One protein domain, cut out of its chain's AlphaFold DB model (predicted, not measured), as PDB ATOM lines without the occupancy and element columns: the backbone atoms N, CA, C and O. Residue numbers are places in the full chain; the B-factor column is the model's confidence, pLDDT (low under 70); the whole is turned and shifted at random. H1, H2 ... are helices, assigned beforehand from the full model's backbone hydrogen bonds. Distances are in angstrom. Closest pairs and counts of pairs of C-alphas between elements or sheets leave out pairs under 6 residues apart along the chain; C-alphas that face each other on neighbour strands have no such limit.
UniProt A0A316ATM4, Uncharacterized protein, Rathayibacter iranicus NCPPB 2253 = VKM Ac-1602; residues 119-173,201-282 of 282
ATOM      1  N   SER A 119      -0.668 -35.420 -39.011       61.91
ATOM      2  CA  SER A 119      -0.695 -35.214 -40.463       61.91
ATOM      3  C   SER A 119      -0.480 -33.760 -40.893       61.91
ATOM      4  O   SER A 119       0.135 -33.521 -41.936       61.91
ATOM      5  N   GLY A 120      -0.931 -32.785 -40.095       65.25
ATOM      6  CA  GLY A 120      -0.703 -31.362 -40.350       65.25
ATOM      7  C   GLY A 120       0.763 -30.983 -40.148       65.25
ATOM      8  O   GLY A 120       1.385 -30.432 -41.058       65.25
ATOM      9  N   VAL A 121       1.327 -31.370 -38.999       65.44
ATOM     10  CA  VAL A 121       2.742 -31.138 -38.655       65.44
ATOM     11  C   VAL A 121       3.663 -31.761 -39.700       65.44
ATOM     12  O   VAL A 121       4.541 -31.091 -40.233       65.44
ATOM     13  N   GLN A 122       3.418 -33.018 -40.074       66.06
ATOM     14  CA  GLN A 122       4.256 -33.727 -41.037       66.06
ATOM     15  C   GLN A 122       4.203 -33.110 -42.439       66.06
ATOM     16  O   GLN A 122       5.217 -33.046 -43.141       66.06
ATOM     17  N   ARG A 123       3.030 -32.631 -42.872       69.31
ATOM     18  CA  ARG A 123       2.895 -31.926 -44.156       69.31
ATOM     19  C   ARG A 123       3.687 -30.618 -44.154       69.31
ATOM     20  O   ARG A 123       4.355 -30.335 -45.150       69.31
ATOM     21  N   ARG A 124       3.648 -29.855 -43.057       73.19
ATOM     22  CA  ARG A 124       4.431 -28.620 -42.906       73.19
ATOM     23  C   ARG A 124       5.931 -28.897 -42.844       73.19
ATOM     24  O   ARG A 124       6.661 -28.331 -43.647       73.19
ATOM     25  N   ALA A 125       6.375 -29.871 -42.052       69.88
ATOM     26  CA  ALA A 125       7.776 -30.299 -42.003       69.88
ATOM     27  C   ALA A 125       8.300 -30.785 -43.370       69.88
ATOM     28  O   ALA A 125       9.405 -30.446 -43.786       69.88
ATOM     29  N   THR A 126       7.486 -31.529 -44.129       70.12
ATOM     30  CA  THR A 126       7.840 -31.925 -45.504       70.12
ATOM     31  C   THR A 126       7.988 -30.704 -46.413       70.12
ATOM     32  O   THR A 126       8.898 -30.659 -47.235       70.12
ATOM     33  N   THR A 127       7.108 -29.712 -46.264       79.25
ATOM     34  CA  THR A 127       7.136 -28.475 -47.056       79.25
ATOM     35  C   THR A 127       8.376 -27.642 -46.720       79.25
ATOM     36  O   THR A 127       9.058 -27.196 -47.637       79.25
ATOM     37  N   VAL A 128       8.730 -27.531 -45.435       78.38
ATOM     38  CA  VAL A 128       9.983 -26.923 -44.959       78.38
ATOM     39  C   VAL A 128      11.194 -27.612 -45.586       78.38
ATOM     40  O   VAL A 128      12.046 -26.943 -46.156       78.38
ATOM     41  N   ASN A 129      11.249 -28.947 -45.561       70.75
ATOM     42  CA  ASN A 129      12.372 -29.708 -46.118       70.75
ATOM     43  C   ASN A 129      12.503 -29.571 -47.643       70.75
ATOM     44  O   ASN A 129      13.617 -29.592 -48.166       70.75
ATOM     45  N   ILE A 130      11.386 -29.471 -48.368       76.12
ATOM     46  CA  ILE A 130      11.400 -29.221 -49.815       76.12
ATOM     47  C   ILE A 130      11.920 -27.806 -50.081       76.12
ATOM     48  O   ILE A 130      12.903 -27.658 -50.799       76.12
ATOM     49  N   ALA A 131      11.342 -26.798 -49.422       82.62
ATOM     50  CA  ALA A 131      11.758 -25.406 -49.567       82.62
ATOM     51  C   ALA A 131      13.236 -25.200 -49.199       82.62
ATOM     52  O   ALA A 131      13.953 -24.495 -49.900       82.62
ATOM     53  N   HIS A 132      13.717 -25.863 -48.143       77.12
ATOM     54  CA  HIS A 132      15.128 -25.861 -47.758       77.12
ATOM     55  C   HIS A 132      16.027 -26.417 -48.863       77.12
ATOM     56  O   HIS A 132      16.991 -25.760 -49.240       77.12
ATOM     57  N   ARG A 133      15.699 -27.585 -49.432       72.75
ATOM     58  CA  ARG A 133      16.491 -28.195 -50.515       72.75
ATOM     59  C   ARG A 133      16.490 -27.351 -51.786       72.75
ATOM     60  O   ARG A 133      17.538 -27.218 -52.413       72.75
ATOM     61  N   ASP A 134      15.346 -26.782 -52.144       80.50
ATOM     62  CA  ASP A 134      15.200 -25.946 -53.337       80.50
ATOM     63  C   ASP A 134      15.990 -24.633 -53.186       80.50
ATOM     64  O   ASP A 134      16.708 -24.207 -54.099       80.50
ATOM     65  N   LEU A 135      15.947 -24.023 -51.997       83.69
ATOM     66  CA  LEU A 135      16.744 -22.840 -51.675       83.69
ATOM     67  C   LEU A 135      18.236 -23.149 -51.582       83.69
ATOM     68  O   LEU A 135      19.041 -22.396 -52.115       83.69
ATOM     69  N   LEU A 136      18.624 -24.267 -50.972       78.25
ATOM     70  CA  LEU A 136      20.022 -24.686 -50.903       78.25
ATOM     71  C   LEU A 136      20.601 -24.899 -52.310       78.25
ATOM     72  O   LEU A 136      21.711 -24.454 -52.602       78.25
ATOM     73  N   ALA A 137      19.834 -25.539 -53.199       81.06
ATOM     74  CA  ALA A 137      20.236 -25.767 -54.583       81.06
ATOM     75  C   ALA A 137      20.347 -24.463 -55.394       81.06
ATOM     76  O   ALA A 137      21.251 -24.337 -56.220       81.06
ATOM     77  N   SER A 138      19.451 -23.497 -55.164       86.56
ATOM     78  CA  SER A 138      19.431 -22.224 -55.901       86.56
ATOM     79  C   SER A 138      20.418 -21.185 -55.362       86.56
ATOM     80  O   SER A 138      21.077 -20.510 -56.148       86.56
ATOM     81  N   LEU A 139      20.553 -21.065 -54.041       87.12
ATOM     82  CA  LEU A 139      21.418 -20.083 -53.383       87.12
ATOM     83  C   LEU A 139      22.867 -20.560 -53.233       87.12
ATOM     84  O   LEU A 139      23.741 -19.737 -52.975       87.12
ATOM     85  N   GLN A 140      23.123 -21.870 -53.355       87.88
ATOM     86  CA  GLN A 140      24.433 -22.501 -53.117       87.88
ATOM     87  C   GLN A 140      25.050 -22.165 -51.744       87.88
ATOM     88  O   GLN A 140      26.262 -22.244 -51.548       87.88
ATOM     89  N   ARG A 141      24.203 -21.806 -50.778       85.56
ATOM     90  CA  ARG A 141      24.534 -21.567 -49.371       85.56
ATOM     91  C   ARG A 141      23.383 -22.035 -48.498       85.56
ATOM     92  O   ARG A 141      22.270 -22.210 -48.989       85.56
ATOM     93  N   GLU A 142      23.640 -22.160 -47.203       80.81
ATOM     94  CA  GLU A 142      22.588 -22.461 -46.239       80.81
ATOM     95  C   GLU A 142      21.543 -21.319 -46.213       80.81
ATOM     96  O   GLU A 142      21.916 -20.149 -46.026       80.81
ATOM     97  N   PRO A 143      20.253 -21.614 -46.458       78.75
ATOM     98  CA  PRO A 143      19.187 -20.627 -46.358       78.75
ATOM     99  C   PRO A 143      18.798 -20.385 -44.895       78.75
ATOM    100  O   PRO A 143      18.772 -21.299 -44.073       78.75
ATOM    101  N   SER A 144      18.463 -19.142 -44.564       85.88
ATOM    102  CA  SER A 144      17.919 -18.789 -43.251       85.88
ATOM    103  C   SER A 144      16.477 -19.284 -43.091       85.88
ATOM    104  O   SER A 144      15.758 -19.482 -44.071       85.88
ATOM    105  N   GLN A 145      16.015 -19.435 -41.845       82.75
ATOM    106  CA  GLN A 145      14.635 -19.861 -41.561       82.75
ATOM    107  C   GLN A 145      13.599 -18.927 -42.201       82.75
ATOM    108  O   GLN A 145      12.644 -19.397 -42.814       82.75
ATOM    109  N   ALA A 146      13.832 -17.612 -42.146       86.81
ATOM    110  CA  ALA A 146      12.967 -16.617 -42.774       86.81
ATOM    111  C   ALA A 146      12.871 -16.797 -44.302       86.81
ATOM    112  O   ALA A 146      11.780 -16.703 -44.865       86.81
ATOM    113  N   GLU A 147      13.983 -17.115 -44.975       83.12
ATOM    114  CA  GLU A 147      13.995 -17.400 -46.418       83.12
ATOM    115  C   GLU A 147      13.185 -18.659 -46.746       83.12
ATOM    116  O   GLU A 147      12.405 -18.658 -47.700       83.12
ATOM    117  N   ILE A 148      13.312 -19.709 -45.926       84.62
ATOM    118  CA  ILE A 148      12.566 -20.964 -46.092       84.62
ATOM    119  C   ILE A 148      11.064 -20.735 -45.895       84.62
ATOM    120  O   ILE A 148      10.272 -21.203 -46.714       84.62
ATOM    121  N   ILE A 149      10.665 -19.994 -44.854       86.50
ATOM    122  CA  ILE A 149       9.260 -19.646 -44.581       86.50
ATOM    123  C   ILE A 149       8.667 -18.876 -45.756       86.50
ATOM    124  O   ILE A 149       7.602 -19.244 -46.254       86.50
ATOM    125  N   ALA A 150       9.354 -17.823 -46.208       90.06
ATOM    126  CA  ALA A 150       8.881 -16.992 -47.306       90.06
ATOM    127  C   ALA A 150       8.696 -17.827 -48.580       90.06
ATOM    128  O   ALA A 150       7.615 -17.826 -49.163       90.06
ATOM    129  N   HIS A 151       9.709 -18.611 -48.954       89.25
ATOM    130  CA  HIS A 151       9.666 -19.453 -50.148       89.25
ATOM    131  C   HIS A 151       8.544 -20.502 -50.088       89.25
ATOM    132  O   HIS A 151       7.760 -20.639 -51.030       89.25
ATOM    133  N   ALA A 152       8.418 -21.206 -48.958       86.44
ATOM    134  CA  ALA A 152       7.373 -22.200 -48.744       86.44
ATOM    135  C   ALA A 152       5.967 -21.587 -48.806       86.44
ATOM    136  O   ALA A 152       5.076 -22.127 -49.467       86.44
ATOM    137  N   ASN A 153       5.754 -20.455 -48.131       90.25
ATOM    138  CA  ASN A 153       4.445 -19.816 -48.071       90.25
ATOM    139  C   ASN A 153       4.043 -19.206 -49.415       90.25
ATOM    140  O   ASN A 153       2.881 -19.353 -49.788       90.25
ATOM    141  N   THR A 154       4.972 -18.622 -50.182       89.62
ATOM    142  CA  THR A 154       4.702 -18.175 -51.560       89.62
ATOM    143  C   THR A 154       4.133 -19.318 -52.398       89.62
ATOM    144  O   THR A 154       3.034 -19.195 -52.941       89.62
ATOM    145  N   TYR A 155       4.792 -20.480 -52.396       85.81
ATOM    146  CA  TYR A 155       4.301 -21.660 -53.111       85.81
ATOM    147  C   TYR A 155       2.924 -22.137 -52.610       85.81
ATOM    148  O   TYR A 155       2.067 -22.567 -53.388       85.81
ATOM    149  N   LEU A 156       2.669 -22.075 -51.300       85.44
ATOM    150  CA  LEU A 156       1.384 -22.480 -50.720       85.44
ATOM    151  C   LEU A 156       0.237 -21.531 -51.085       85.44
ATOM    152  O   LEU A 156      -0.880 -22.006 -51.293       85.44
ATOM    153  N   TYR A 157       0.495 -20.227 -51.179       87.75
ATOM    154  CA  TYR A 157      -0.482 -19.246 -51.656       87.75
ATOM    155  C   TYR A 157      -0.777 -19.402 -53.150       87.75
ATOM    156  O   TYR A 157      -1.929 -19.264 -53.553       87.75
ATOM    157  N   GLU A 158       0.218 -19.757 -53.961       85.19
ATOM    158  CA  GLU A 158       0.024 -20.014 -55.394       85.19
ATOM    159  C   GLU A 158      -0.740 -21.319 -55.658       85.19
ATOM    160  O   GLU A 158      -1.603 -21.390 -56.534       85.19
ATOM    161  N   SER A 159      -0.442 -22.369 -54.890       79.62
ATOM    162  CA  SER A 159      -0.984 -23.712 -55.123       79.62
ATOM    163  C   SER A 159      -2.321 -23.990 -54.430       79.62
ATOM    164  O   SER A 159      -2.980 -24.985 -54.754       79.62
ATOM    165  N   ARG A 160      -2.754 -23.161 -53.465       80.62
ATOM    166  CA  ARG A 160      -3.963 -23.412 -52.662       80.62
ATOM    167  C   ARG A 160      -4.873 -22.197 -52.568       80.62
ATOM    168  O   ARG A 160      -4.440 -21.085 -52.316       80.62
ATOM    169  N   LYS A 161      -6.185 -22.450 -52.622       77.44
ATOM    170  CA  LYS A 161      -7.218 -21.404 -52.555       77.44
ATOM    171  C   LYS A 161      -7.253 -20.631 -51.225       77.44
ATOM    172  O   LYS A 161      -7.616 -19.469 -51.238       77.44
ATOM    173  N   ASN A 162      -6.949 -21.274 -50.090       78.88
ATOM    174  CA  ASN A 162      -6.961 -20.660 -48.749       78.88
ATOM    175  C   ASN A 162      -5.988 -21.401 -47.803       78.88
ATOM    176  O   ASN A 162      -6.444 -22.165 -46.945       78.88
ATOM    177  N   PRO A 163      -4.661 -21.245 -47.952       74.69
ATOM    178  CA  PRO A 163      -3.685 -22.009 -47.167       74.69
ATOM    179  C   PRO A 163      -3.757 -21.723 -45.657       74.69
ATOM    180  O   PRO A 163      -3.561 -22.639 -44.861       74.69
ATOM    181  N   GLN A 164      -4.119 -20.498 -45.261       74.12
ATOM    182  CA  GLN A 164      -4.245 -20.095 -43.854       74.12
ATOM    183  C   GLN A 164      -5.353 -20.866 -43.124       74.12
ATOM    184  O   GLN A 164      -5.088 -21.541 -42.135       74.12
ATOM    185  N   ARG A 165      -6.581 -20.872 -43.669       67.56
ATOM    186  CA  ARG A 165      -7.719 -21.612 -43.079       67.56
ATOM    187  C   ARG A 165      -7.507 -23.128 -43.072       67.56
ATOM    188  O   ARG A 165      -8.167 -23.834 -42.323       67.56
ATOM    189  N   GLN A 166      -6.605 -23.627 -43.916       64.25
ATOM    190  CA  GLN A 166      -6.227 -25.040 -43.977       64.25
ATOM    191  C   GLN A 166      -5.083 -25.404 -43.015       64.25
ATOM    192  O   GLN A 166      -4.644 -26.553 -43.032       64.25
ATOM    193  N   GLY A 167      -4.557 -24.450 -42.235       68.62
ATOM    194  CA  GLY A 167      -3.419 -24.678 -41.337       68.62
ATOM    195  C   GLY A 167      -2.144 -25.116 -42.068       68.62
ATOM    196  O   GLY A 167      -1.326 -25.847 -41.504       68.62
ATOM    197  N   ALA A 168      -2.012 -24.741 -43.346       75.12
ATOM    198  CA  ALA A 168      -0.934 -25.195 -44.221       75.12
ATOM    199  C   ALA A 168       0.290 -24.276 -44.205       75.12
ATOM    200  O   ALA A 168       1.358 -24.726 -44.611       75.12
ATOM    201  N   LEU A 169       0.120 -23.018 -43.782       81.88
ATOM    202  CA  LEU A 169       1.201 -22.037 -43.727       81.88
ATOM    203  C   LEU A 169       2.278 -22.466 -42.739       81.88
ATOM    204  O   LEU A 169       1.972 -23.003 -41.676       81.88
ATOM    205  N   ILE A 170       3.517 -22.205 -43.130       82.19
ATOM    206  CA  ILE A 170       4.709 -22.445 -42.334       82.19
ATOM    207  C   ILE A 170       4.961 -21.229 -41.449       82.19
ATOM    208  O   ILE A 170       4.897 -20.093 -41.931       82.19
ATOM    209  N   THR A 171       5.271 -21.466 -40.182       80.00
ATOM    210  CA  THR A 171       5.661 -20.431 -39.216       80.00
ATOM    211  C   THR A 171       7.000 -20.777 -38.566       80.00
ATOM    212  O   THR A 171       7.528 -21.875 -38.745       80.00
ATOM    213  N   GLU A 172       7.569 -19.853 -37.789       76.00
ATOM    214  CA  GLU A 172       8.799 -20.110 -37.021       76.00
ATOM    215  C   GLU A 172       8.648 -21.297 -36.055       76.00
ATOM    216  O   GLU A 172       9.602 -22.040 -35.822       76.00
ATOM    217  N   ALA A 173       7.429 -21.559 -35.568       65.94
ATOM    218  CA  ALA A 173       7.136 -22.707 -34.715       65.94
ATOM    219  C   ALA A 173       7.397 -24.056 -35.415       65.94
ATOM    220  O   ALA A 173       7.678 -25.053 -34.749       65.94
ATOM    221  N   GLN A 201      -3.498 -24.314 -34.818       43.81
ATOM    222  CA  GLN A 201      -2.088 -24.704 -34.990       43.81
ATOM    223  C   GLN A 201      -1.462 -25.127 -33.660       43.81
ATOM    224  O   GLN A 201      -0.695 -26.094 -33.630       43.81
ATOM    225  N   MET A 202      -1.848 -24.451 -32.573       47.53
ATOM    226  CA  MET A 202      -1.420 -24.786 -31.220       47.53
ATOM    227  C   MET A 202      -1.988 -26.141 -30.780       47.53
ATOM    228  O   MET A 202      -1.233 -26.974 -30.289       47.53
ATOM    229  N   GLU A 203      -3.267 -26.425 -31.056       47.00
ATOM    230  CA  GLU A 203      -3.897 -27.724 -30.759       47.00
ATOM    231  C   GLU A 203      -3.145 -28.901 -31.395       47.00
ATOM    232  O   GLU A 203      -2.847 -29.890 -30.729       47.00
ATOM    233  N   VAL A 204      -2.745 -28.768 -32.662       51.62
ATOM    234  CA  VAL A 204      -2.045 -29.822 -33.409       51.62
ATOM    235  C   VAL A 204      -0.620 -30.074 -32.889       51.62
ATOM    236  O   VAL A 204      -0.164 -31.220 -32.859       51.62
ATOM    237  N   GLN A 205       0.103 -29.027 -32.478       54.97
ATOM    238  CA  GLN A 205       1.442 -29.175 -31.888       54.97
ATOM    239  C   GLN A 205       1.377 -29.743 -30.465       54.97
ATOM    240  O   GLN A 205       2.172 -30.617 -30.111       54.97
ATOM    241  N   VAL A 206       0.400 -29.293 -29.677       58.06
ATOM    242  CA  VAL A 206       0.121 -29.801 -28.332       58.06
ATOM    243  C   VAL A 206      -0.235 -31.287 -28.391       58.06
ATOM    244  O   VAL A 206       0.309 -32.079 -27.625       58.06
ATOM    245  N   GLU A 207      -1.059 -31.706 -29.348       56.72
ATOM    246  CA  GLU A 207      -1.460 -33.102 -29.509       56.72
ATOM    247  C   GLU A 207      -0.295 -34.023 -29.910       56.72
ATOM    248  O   GLU A 207      -0.115 -35.090 -29.316       56.72
ATOM    249  N   ALA A 208       0.562 -33.587 -30.841       59.44
ATOM    250  CA  ALA A 208       1.783 -34.315 -31.195       59.44
ATOM    251  C   ALA A 208       2.740 -34.443 -29.993       59.44
ATOM    252  O   ALA A 208       3.338 -35.502 -29.781       59.44
ATOM    253  N   ALA A 209       2.850 -33.396 -29.170       64.69
ATOM    254  CA  ALA A 209       3.644 -33.421 -27.946       64.69
ATOM    255  C   ALA A 209       3.046 -34.335 -26.864       64.69
ATOM    256  O   ALA A 209       3.785 -35.050 -26.182       64.69
ATOM    257  N   PHE A 210       1.721 -34.384 -26.729       65.62
ATOM    258  CA  PHE A 210       1.054 -35.319 -25.824       65.62
ATOM    259  C   PHE A 210       1.242 -36.770 -26.263       65.62
ATOM    260  O   PHE A 210       1.604 -37.616 -25.443       65.62
ATOM    261  N   ALA A 211       1.067 -37.065 -27.551       68.00
ATOM    262  CA  ALA A 211       1.257 -38.415 -28.067       68.00
ATOM    263  C   ALA A 211       2.703 -38.895 -27.907       68.00
ATOM    264  O   ALA A 211       2.945 -40.029 -27.494       68.00
ATOM    265  N   ALA A 212       3.670 -38.001 -28.115       73.00
ATOM    266  CA  ALA A 212       5.070 -38.252 -27.816       73.00
ATOM    267  C   ALA A 212       5.329 -38.672 -26.375       73.00
ATOM    268  O   ALA A 212       6.055 -39.629 -26.101       73.00
ATOM    269  N   GLN A 213       4.769 -37.905 -25.442       74.19
ATOM    270  CA  GLN A 213       4.946 -38.143 -24.022       74.19
ATOM    271  C   GLN A 213       4.257 -39.429 -23.600       74.19
ATOM    272  O   GLN A 213       4.832 -40.174 -22.810       74.19
ATOM    273  N   ASN A 214       3.078 -39.715 -24.149       78.62
ATOM    274  CA  ASN A 214       2.382 -40.972 -23.925       78.62
ATOM    275  C   ASN A 214       3.212 -42.148 -24.449       78.62
ATOM    276  O   ASN A 214       3.464 -43.078 -23.690       78.62
ATOM    277  N   LEU A 215       3.764 -42.067 -25.664       83.12
ATOM    278  CA  LEU A 215       4.653 -43.098 -26.206       83.12
ATOM    279  C   LEU A 215       5.893 -43.315 -25.325       83.12
ATOM    280  O   LEU A 215       6.246 -44.447 -25.000       83.12
ATOM    281  N   ILE A 216       6.544 -42.237 -24.881       86.94
ATOM    282  CA  ILE A 216       7.701 -42.305 -23.974       86.94
ATOM    283  C   ILE A 216       7.314 -42.912 -22.619       86.94
ATOM    284  O   ILE A 216       8.071 -43.710 -22.057       86.94
ATOM    285  N   ARG A 217       6.156 -42.527 -22.075       85.56
ATOM    286  CA  ARG A 217       5.620 -43.044 -20.810       85.56
ATOM    287  C   ARG A 217       5.359 -44.541 -20.919       85.56
ATOM    288  O   ARG A 217       5.809 -45.285 -20.053       85.56
ATOM    289  N   GLU A 218       4.735 -44.980 -22.003       86.88
ATOM    290  CA  GLU A 218       4.457 -46.389 -22.262       86.88
ATOM    291  C   GLU A 218       5.735 -47.197 -22.499       86.88
ATOM    292  O   GLU A 218       5.877 -48.287 -21.944       86.88
ATOM    293  N   CYS A 219       6.737 -46.633 -23.186       90.00
ATOM    294  CA  CYS A 219       8.066 -47.244 -23.287       90.00
ATOM    295  C   CYS A 219       8.675 -47.499 -21.900       90.00
ATOM    296  O   CYS A 219       9.177 -48.590 -21.635       90.00
ATOM    297  N   ARG A 220       8.607 -46.512 -20.994       91.69
ATOM    298  CA  ARG A 220       9.109 -46.646 -19.615       91.69
ATOM    299  C   ARG A 220       8.292 -47.641 -18.792       91.69
ATOM    300  O   ARG A 220       8.867 -48.348 -17.969       91.69
ATOM    301  N   ARG A 221       6.976 -47.704 -19.002       92.56
ATOM    302  CA  ARG A 221       6.072 -48.613 -18.284       92.56
ATOM    303  C   ARG A 221       6.290 -50.070 -18.690       92.56
ATOM    304  O   ARG A 221       6.388 -50.930 -17.820       92.56
ATOM    305  N   LEU A 222       6.366 -50.346 -19.992       91.69
ATOM    306  CA  LEU A 222       6.494 -51.703 -20.534       91.69
ATOM    307  C   LEU A 222       7.933 -52.229 -20.481       91.69
ATOM    308  O   LEU A 222       8.148 -53.421 -20.264       91.69
ATOM    309  N   PHE A 223       8.927 -51.348 -20.624       93.00
ATOM    310  CA  PHE A 223      10.346 -51.711 -20.636       93.00
ATOM    311  C   PHE A 223      11.159 -50.866 -19.638       93.00
ATOM    312  O   PHE A 223      12.087 -50.158 -20.033       93.00
ATOM    313  N   PRO A 224      10.892 -50.966 -18.320       90.88
ATOM    314  CA  PRO A 224      11.483 -50.080 -17.307       90.88
ATOM    315  C   PRO A 224      13.010 -50.179 -17.188       90.88
ATOM    316  O   PRO A 224      13.653 -49.278 -16.658       90.88
ATOM    317  N   ARG A 225      13.607 -51.271 -17.676       89.81
ATOM    318  CA  ARG A 225      15.062 -51.494 -17.661       89.81
ATOM    319  C   ARG A 225      15.769 -51.018 -18.933       89.81
ATOM    320  O   ARG A 225      16.994 -51.077 -18.984       89.81
ATOM    321  N   ASP A 226      15.035 -50.585 -19.960       87.88
ATOM    322  CA  ASP A 226      15.613 -50.182 -21.244       87.88
ATOM    323  C   ASP A 226      15.585 -48.660 -21.418       87.88
ATOM    324  O   ASP A 226      14.693 -48.088 -22.046       87.88
ATOM    325  N   ALA A 227      16.599 -47.990 -20.864       86.75
ATOM    326  CA  ALA A 227      16.722 -46.532 -20.915       86.75
ATOM    327  C   ALA A 227      16.856 -45.968 -22.344       86.75
ATOM    328  O   ALA A 227      16.560 -44.797 -22.567       86.75
ATOM    329  N   ARG A 228      17.253 -46.798 -23.319       88.38
ATOM    330  CA  ARG A 228      17.434 -46.388 -24.721       88.38
ATOM    331  C   ARG A 228      16.128 -46.376 -25.504       88.38
ATOM    332  O   ARG A 228      16.026 -45.672 -26.505       88.38
ATOM    333  N   LEU A 229      15.126 -47.146 -25.081       89.50
ATOM    334  CA  LEU A 229      13.867 -47.256 -25.816       89.50
ATOM    335  C   LEU A 229      13.112 -45.911 -25.904       89.50
ATOM    336  O   LEU A 229      12.695 -45.561 -27.006       89.50
ATOM    337  N   PRO A 230      13.015 -45.092 -24.834       87.62
ATOM    338  CA  PRO A 230      12.491 -43.727 -24.931       87.62
ATOM    339  C   PRO A 230      13.235 -42.815 -25.917       87.62
ATOM    340  O   PRO A 230      12.612 -41.990 -26.585       87.62
ATOM    341  N   GLU A 231      14.560 -42.937 -26.021       85.12
ATOM    342  CA  GLU A 231      15.363 -42.147 -26.966       85.12
ATOM    343  C   GLU A 231      15.088 -42.576 -28.409       85.12
ATOM    344  O   GLU A 231      14.871 -41.735 -29.283       85.12
ATOM    345  N   VAL A 232      15.005 -43.889 -28.643       87.19
ATOM    346  CA  VAL A 232      14.601 -44.457 -29.934       87.19
ATOM    347  C   VAL A 232      13.182 -44.033 -30.294       87.19
ATOM    348  O   VAL A 232      12.957 -43.681 -31.445       87.19
ATOM    349  N   ALA A 233      12.247 -44.007 -29.341       85.88
ATOM    350  CA  ALA A 233      10.874 -43.558 -29.564       85.88
ATOM    351  C   ALA A 233      10.817 -42.093 -30.022       85.88
ATOM    352  O   ALA A 233      10.168 -41.782 -31.019       85.88
ATOM    353  N   ARG A 234      11.569 -41.198 -29.361       83.50
ATOM    354  CA  ARG A 234      11.694 -39.790 -29.784       83.50
ATOM    355  C   ARG A 234      12.244 -39.674 -31.199       83.50
ATOM    356  O   ARG A 234      11.686 -38.948 -32.018       83.50
ATOM    357  N   PHE A 235      13.327 -40.391 -31.490       82.31
ATOM    358  CA  PHE A 235      13.967 -40.330 -32.800       82.31
ATOM    359  C   PHE A 235      13.097 -40.945 -33.905       82.31
ATOM    360  O   PHE A 235      12.987 -40.387 -34.992       82.31
ATOM    361  N   TRP A 236      12.434 -42.068 -33.625       85.19
ATOM    362  CA  TRP A 236      11.465 -42.703 -34.517       85.19
ATOM    363  C   TRP A 236      10.347 -41.735 -34.899       85.19
ATOM    364  O   TRP A 236      10.034 -41.566 -36.077       85.19
ATOM    365  N   MET A 237       9.801 -41.042 -33.909       78.25
ATOM    366  CA  MET A 237       8.703 -40.116 -34.113       78.25
ATOM    367  C   MET A 237       9.154 -38.859 -34.859       78.25
ATOM    368  O   MET A 237       8.457 -38.405 -35.758       78.25
ATOM    369  N   HIS A 238      10.364 -38.359 -34.586       73.75
ATOM    370  CA  HIS A 238      10.987 -37.314 -35.397       73.75
ATOM    371  C   HIS A 238      11.119 -37.731 -36.871       73.75
ATOM    372  O   HIS A 238      10.758 -36.963 -37.757       73.75
ATOM    373  N   LEU A 239      11.577 -38.956 -37.152       71.88
ATOM    374  CA  LEU A 239      11.663 -39.467 -38.524       71.88
ATOM    375  C   LEU A 239      10.285 -39.544 -39.196       71.88
ATOM    376  O   LEU A 239      10.159 -39.237 -40.378       71.88
ATOM    377  N   HIS A 240       9.237 -39.919 -38.462       70.31
ATOM    378  CA  HIS A 240       7.873 -39.882 -38.991       70.31
ATOM    379  C   HIS A 240       7.385 -38.457 -39.256       70.31
ATOM    380  O   HIS A 240       6.889 -38.193 -40.351       70.31
ATOM    381  N   LEU A 241       7.610 -37.519 -38.336       64.94
ATOM    382  CA  LEU A 241       7.230 -36.113 -38.504       64.94
ATOM    383  C   LEU A 241       7.973 -35.436 -39.661       64.94
ATOM    384  O   LEU A 241       7.383 -34.638 -40.379       64.94
ATOM    385  N   THR A 242       9.229 -35.791 -39.918       60.31
ATOM    386  CA  THR A 242       9.991 -35.250 -41.057       60.31
ATOM    387  C   THR A 242       9.698 -35.966 -42.380       60.31
ATOM    388  O   THR A 242      10.214 -35.573 -43.427       60.31
ATOM    389  N   GLY A 243       8.850 -37.004 -42.366       56.41
ATOM    390  CA  GLY A 243       8.552 -37.828 -43.541       56.41
ATOM    391  C   GLY A 243       9.738 -38.677 -44.000       56.41
ATOM    392  O   GLY A 243       9.775 -39.163 -45.133       56.41
ATOM    393  N   GLU A 244      10.717 -38.854 -43.126       67.75
ATOM    394  CA  GLU A 244      11.933 -39.576 -43.399       67.75
ATOM    395  C   GLU A 244      11.786 -41.082 -43.158       67.75
ATOM    396  O   GLU A 244      11.021 -41.566 -42.324       67.75
ATOM    397  N   ARG A 245      12.572 -41.868 -43.902       73.12
ATOM    398  CA  ARG A 245      12.541 -43.326 -43.786       73.12
ATOM    399  C   ARG A 245      13.099 -43.774 -42.435       73.12
ATOM    400  O   ARG A 245      14.293 -43.601 -42.165       73.12
ATOM    401  N   VAL A 246      12.274 -44.477 -41.663       80.75
ATOM    402  CA  VAL A 246      12.719 -45.195 -40.464       80.75
ATOM    403  C   VAL A 246      13.533 -46.417 -40.877       80.75
ATOM    404  O   VAL A 246      13.117 -47.236 -41.696       80.75
ATOM    405  N   SER A 247      14.744 -46.546 -40.336       83.56
ATOM    406  CA  SER A 247      15.561 -47.740 -40.546       83.56
ATOM    407  C   SER A 247      16.522 -47.975 -39.391       83.56
ATOM    408  O   SER A 247      17.020 -47.032 -38.778       83.56
ATOM    409  N   ALA A 248      16.862 -49.244 -39.156       85.69
ATOM    410  CA  ALA A 248      17.821 -49.629 -38.123       85.69
ATOM    411  C   ALA A 248      19.204 -48.984 -38.301       85.69
ATOM    412  O   ALA A 248      19.911 -48.798 -37.323       85.69
ATOM    413  N   ILE A 249      19.597 -48.629 -39.530       85.12
ATOM    414  CA  ILE A 249      20.860 -47.921 -39.786       85.12
ATOM    415  C   ILE A 249      20.793 -46.499 -39.227       85.12
ATOM    416  O   ILE A 249      21.718 -46.067 -38.554       85.12
ATOM    417  N   ARG A 250      19.693 -45.782 -39.469       83.50
ATOM    418  CA  ARG A 250      19.544 -44.409 -38.974       83.50
ATOM    419  C   ARG A 250      19.400 -44.371 -37.463       83.50
ATOM    420  O   ARG A 250      20.036 -43.546 -36.828       83.50
ATOM    421  N   VAL A 251      18.639 -45.309 -36.901       83.75
ATOM    422  CA  VAL A 251      18.525 -45.461 -35.445       83.75
ATOM    423  C   VAL A 251      19.882 -45.799 -34.829       83.75
ATOM    424  O   VAL A 251      20.268 -45.163 -33.857       83.75
ATOM    425  N   ALA A 252      20.639 -46.737 -35.407       84.44
ATOM    426  CA  ALA A 252      21.999 -47.057 -34.966       84.44
ATOM    427  C   ALA A 252      22.917 -45.825 -34.975       84.44
ATOM    428  O   ALA A 252      23.587 -45.558 -33.985       84.44
ATOM    429  N   ASN A 253      22.898 -45.043 -36.058       84.00
ATOM    430  CA  ASN A 253      23.717 -43.836 -36.173       84.00
ATOM    431  C   ASN A 253      23.318 -42.758 -35.154       84.00
ATOM    432  O   ASN A 253      24.192 -42.115 -34.588       84.00
ATOM    433  N   ALA A 254      22.018 -42.573 -34.909       79.56
ATOM    434  CA  ALA A 254      21.519 -41.559 -33.981       79.56
ATOM    435  C   ALA A 254      21.719 -41.931 -32.504       79.56
ATOM    436  O   ALA A 254      21.873 -41.050 -31.668       79.56
ATOM    437  N   THR A 255      21.715 -43.226 -32.175       80.44
ATOM    438  CA  THR A 255      21.775 -43.715 -30.784       80.44
ATOM    439  C   THR A 255      23.128 -44.315 -30.400       80.44
ATOM    440  O   THR A 255      23.309 -44.760 -29.270       80.44
ATOM    441  N   GLY A 256      24.072 -44.414 -31.342       83.69
ATOM    442  CA  GLY A 256      25.342 -45.124 -31.146       83.69
ATOM    443  C   GLY A 256      25.199 -46.646 -30.987       83.69
ATOM    444  O   GLY A 256      26.174 -47.332 -30.681       83.69
ATOM    445  N   ALA A 257      24.002 -47.209 -31.177       87.12
ATOM    446  CA  ALA A 257      23.764 -48.643 -31.057       87.12
ATOM    447  C   ALA A 257      24.291 -49.423 -32.276       87.12
ATOM    448  O   ALA A 257      24.365 -48.917 -33.394       87.12
ATOM    449  N   SER A 258      24.582 -50.717 -32.102       92.38
ATOM    450  CA  SER A 258      24.840 -51.594 -33.252       92.38
ATOM    451  C   SER A 258      23.572 -51.760 -34.103       92.38
ATOM    452  O   SER A 258      22.454 -51.702 -33.591       92.38
ATOM    453  N   ARG A 259      23.710 -52.056 -35.405       89.12
ATOM    454  CA  ARG A 259      22.543 -52.280 -36.291       89.12
ATOM    455  C   ARG A 259      21.612 -53.392 -35.799       89.12
ATOM    456  O   ARG A 259      20.418 -53.335 -36.074       89.12
ATOM    457  N   LYS A 260      22.155 -54.414 -35.123       91.06
ATOM    458  CA  LYS A 260      21.361 -55.493 -34.519       91.06
ATOM    459  C   LYS A 260      20.551 -54.949 -33.341       91.06
ATOM    460  O   LYS A 260      19.334 -55.042 -33.373       91.06
ATOM    461  N   ALA A 261      21.210 -54.268 -32.403       89.19
ATOM    462  CA  ALA A 261      20.544 -53.653 -31.257       89.19
ATOM    463  C   ALA A 261      19.484 -52.618 -31.676       89.19
ATOM    464  O   ALA A 261      18.407 -52.574 -31.094       89.19
ATOM    465  N   ALA A 262      19.744 -51.829 -32.722       88.88
ATOM    466  CA  ALA A 262      18.777 -50.879 -33.266       88.88
ATOM    467  C   ALA A 262      17.534 -51.557 -33.872       88.88
ATOM    468  O   ALA A 262      16.440 -51.008 -33.773       88.88
ATOM    469  N   ARG A 263      17.668 -52.746 -34.487       89.06
ATOM    470  CA  ARG A 263      16.493 -53.534 -34.911       89.06
ATOM    471  C   ARG A 263      15.704 -54.032 -33.714       89.06
ATOM    472  O   ARG A 263      14.489 -53.885 -33.720       89.06
ATOM    473  N   ASP A 264      16.389 -54.573 -32.714       91.31
ATOM    474  CA  ASP A 264      15.741 -55.114 -31.520       91.31
ATOM    475  C   ASP A 264      14.975 -54.006 -30.768       91.31
ATOM    476  O   ASP A 264      13.850 -54.220 -30.324       91.31
ATOM    477  N   LEU A 265      15.542 -52.796 -30.689       90.94
ATOM    478  CA  LEU A 265      14.887 -51.617 -30.110       90.94
ATOM    479  C   LEU A 265      13.664 -51.167 -30.920       90.94
ATOM    480  O   LEU A 265      12.624 -50.891 -30.332       90.94
ATOM    481  N   LEU A 266      13.759 -51.129 -32.254       89.94
ATOM    482  CA  LEU A 266      12.609 -50.824 -33.113       89.94
ATOM    483  C   LEU A 266      11.493 -51.867 -32.971       89.94
ATOM    484  O   LEU A 266      10.325 -51.506 -32.959       89.94
ATOM    485  N   GLN A 267      11.839 -53.147 -32.824       89.44
ATOM    486  CA  GLN A 267      10.851 -54.207 -32.630       89.44
ATOM    487  C   GLN A 267      10.141 -54.090 -31.275       89.44
ATOM    488  O   GLN A 267       8.934 -54.281 -31.201       89.44
ATOM    489  N   ARG A 268      10.866 -53.724 -30.209       91.25
ATOM    490  CA  ARG A 268      10.256 -53.424 -28.902       91.25
ATOM    491  C   ARG A 268       9.355 -52.198 -28.960       91.25
ATOM    492  O   ARG A 268       8.299 -52.210 -28.340       91.25
ATOM    493  N   LEU A 269       9.769 -51.159 -29.689       90.38
ATOM    494  CA  LEU A 269       8.957 -49.961 -29.890       90.38
ATOM    495  C   LEU A 269       7.634 -50.303 -30.587       90.38
ATOM    496  O   LEU A 269       6.599 -49.805 -30.163       90.38
ATOM    497  N   GLU A 270       7.653 -51.194 -31.581       86.31
ATOM    498  CA  GLU A 270       6.424 -51.672 -32.226       86.31
ATOM    499  C   GLU A 270       5.481 -52.337 -31.217       86.31
ATOM    500  O   GLU A 270       4.310 -51.986 -31.153       86.31
ATOM    501  N   SER A 271       6.002 -53.189 -30.325       87.31
ATOM    502  CA  SER A 271       5.185 -53.791 -29.263       87.31
ATOM    503  C   SER A 271       4.560 -52.758 -28.314       87.31
ATOM    504  O   SER A 271       3.483 -53.000 -27.778       87.31
ATOM    505  N   VAL A 272       5.215 -51.612 -28.084       88.62
ATOM    506  CA  VAL A 272       4.619 -50.499 -27.320       88.62
ATOM    507  C   VAL A 272       3.474 -49.863 -28.110       88.62
ATOM    508  O   VAL A 272       2.401 -49.635 -27.553       88.62
ATOM    509  N   LEU A 273       3.690 -49.600 -29.400       85.69
ATOM    510  CA  LEU A 273       2.685 -49.010 -30.284       85.69
ATOM    511  C   LEU A 273       1.448 -49.904 -30.407       85.69
ATOM    512  O   LEU A 273       0.335 -49.394 -30.330       85.69
ATOM    513  N   ASP A 274       1.615 -51.223 -30.501       83.50
ATOM    514  CA  ASP A 274       0.500 -52.178 -30.548       83.50
ATOM    515  C   ASP A 274      -0.374 -52.131 -29.288       83.50
ATOM    516  O   ASP A 274      -1.605 -52.168 -29.371       83.50
ATOM    517  N   VAL A 275       0.245 -51.989 -28.110       84.62
ATOM    518  CA  VAL A 275      -0.485 -51.825 -26.843       84.62
ATOM    519  C   VAL A 275      -1.264 -50.512 -26.833       84.62
ATOM    520  O   VAL A 275      -2.434 -50.511 -26.457       84.62
ATOM    521  N   MET A 276      -0.653 -49.412 -27.280       82.19
ATOM    522  CA  MET A 276      -1.328 -48.111 -27.361       82.19
ATOM    523  C   MET A 276      -2.510 -48.144 -28.338       82.19
ATOM    524  O   MET A 276      -3.596 -47.681 -28.001       82.19
ATOM    525  N   ARG A 277      -2.335 -48.757 -29.516       77.94
ATOM    526  CA  ARG A 277      -3.405 -48.934 -30.515       77.94
ATOM    527  C   ARG A 277      -4.571 -49.754 -29.960       77.94
ATOM    528  O   ARG A 277      -5.724 -49.428 -30.215       77.94
ATOM    529  N   SER A 278      -4.273 -50.794 -29.180       77.00
ATOM    530  CA  SER A 278      -5.292 -51.655 -28.564       77.00
ATOM    531  C   SER A 278      -6.080 -50.948 -27.455       77.00
ATOM    532  O   SER A 278      -7.259 -51.234 -27.276       77.00
ATOM    533  N   GLN A 279      -5.448 -50.034 -26.712       75.81
ATOM    534  CA  GLN A 279      -6.101 -49.245 -25.657       75.81
ATOM    535  C   GLN A 279      -7.046 -48.182 -26.218       75.81
ATOM    536  O   GLN A 279      -8.067 -47.901 -25.605       75.81
ATOM    537  N   ASP A 280      -6.724 -47.627 -27.385       60.16
ATOM    538  CA  ASP A 280      -7.556 -46.634 -28.071       60.16
ATOM    539  C   ASP A 280      -8.805 -47.238 -28.746       60.16
ATOM    540  O   ASP A 280      -9.724 -46.502 -29.104       60.16
ATOM    541  N   ALA A 281      -8.833 -48.558 -28.957       55.88
ATOM    542  CA  ALA A 281      -9.948 -49.272 -29.585       55.88
ATOM    543  C   ALA A 281     -11.013 -49.776 -28.587       55.88
ATOM    544  O   ALA A 281     -12.035 -50.310 -29.026       55.88
ATOM    545  N   ALA A 282     -10.763 -49.642 -27.279       46.00
ATOM    546  CA  ALA A 282     -11.626 -50.085 -26.180       46.00
ATOM    547  C   ALA A 282     -12.386 -48.911 -25.548       46.00
ATOM    548  O   ALA A 282     -13.562 -49.125 -25.173       46.00
TER     549      ALA A 282
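AT A GLANCE: This is residues 119 to 173 and 201 to 282 of the 282 residues of an uncharacterized protein of Rathayibacter iranicus NCPPB 2253 = VKM Ac-1602 (UniProt A0A316ATM4). A helical hairpin of H3 and H4 is crossed near its turn by the long helix H6, with H5 packed on H4 and on the first part of H6. At the hairpin's other end a smaller lobe, the crossed pair H1 and H2, joins on through the first residues of H1. The printed part has 137 residues with six named helices, H1 to H6 in order, and no named strand; the class is all helix. It is loose, with a radius of gyration of the C-alphas of 17.8 A, and flat, spanning 49 by 39 by 19 A.

IN THESE COORDINATES: Find C-alpha 201 at (-2.088, -24.704, -34.990); from there H3, residues 201 to 222, runs 31.8 A. H4 follows at residues 229 to 241, 18.1 A long, and H5 at residues 248 to 255, 10.2 A long. H6, residues 259 to 280, runs 31.7 A to C-alpha 280 at (-7.556, -46.634, -28.071). Go back to C-alpha 119 at (-0.695, -35.214, -40.463), where H1, residues 119 to 139, begins its 29.7 A; H2, residues 145 to 159, measures 21.0 A.

HOW THE PARTS SIT: Look first at H4, the hub, which touches four helices. It forms a hairpin with H3, at a shallow tilt of 30 degrees, opposite ways; the closest C-alphas, of Ile 216 and Pro 230, are 5.1 A apart. H6 touches H4 about perpendicular at 78 degrees, closest at the C-alphas of Leu 229 and Leu 265, 6.2 A. H6 also touches H3, closest at the C-alphas of Cys 219 and Val 272, 6.2 A. H5 touches H6 at 86 degrees, about perpendicular, with the C-alphas of Ala 248 and Ala 262 closest at 5.1 A. H5 touches H4 too, with the C-alphas of Val 232 and Val 251 closest at 6.8 A. Residues 121 to 125 of H1 touch H4, closest at the C-alphas of Gln 122 and Leu 241, 4.6 A. H1 and H3 only just touch, with 3 pairs of C-alphas within 8 A, the closest being Val 121 and Gln 205 at 7.2 A. H2 touches H1, closest at the C-alphas of Ala 131 and Ala 152, 5.5 A, and is apart from H3, H4, H5 and H6. In H1 to H6 every O i to N i+4 pair is within hydrogen-bond range.

THE WHOLE: The C-alphas farthest apart, of Gln 140 and Ala 282, are 52.8 A apart. Residues 174 to 200 are not printed; C-alphas 173 and 201 are 9.4 A apart across the cut. Of the links that are printed whole, none is long. Residues 277 to 282 stand free. Among the residues with pLDDT under 70 are 201 to 211 and 280 to 282; the mean of the printed part is 78.8.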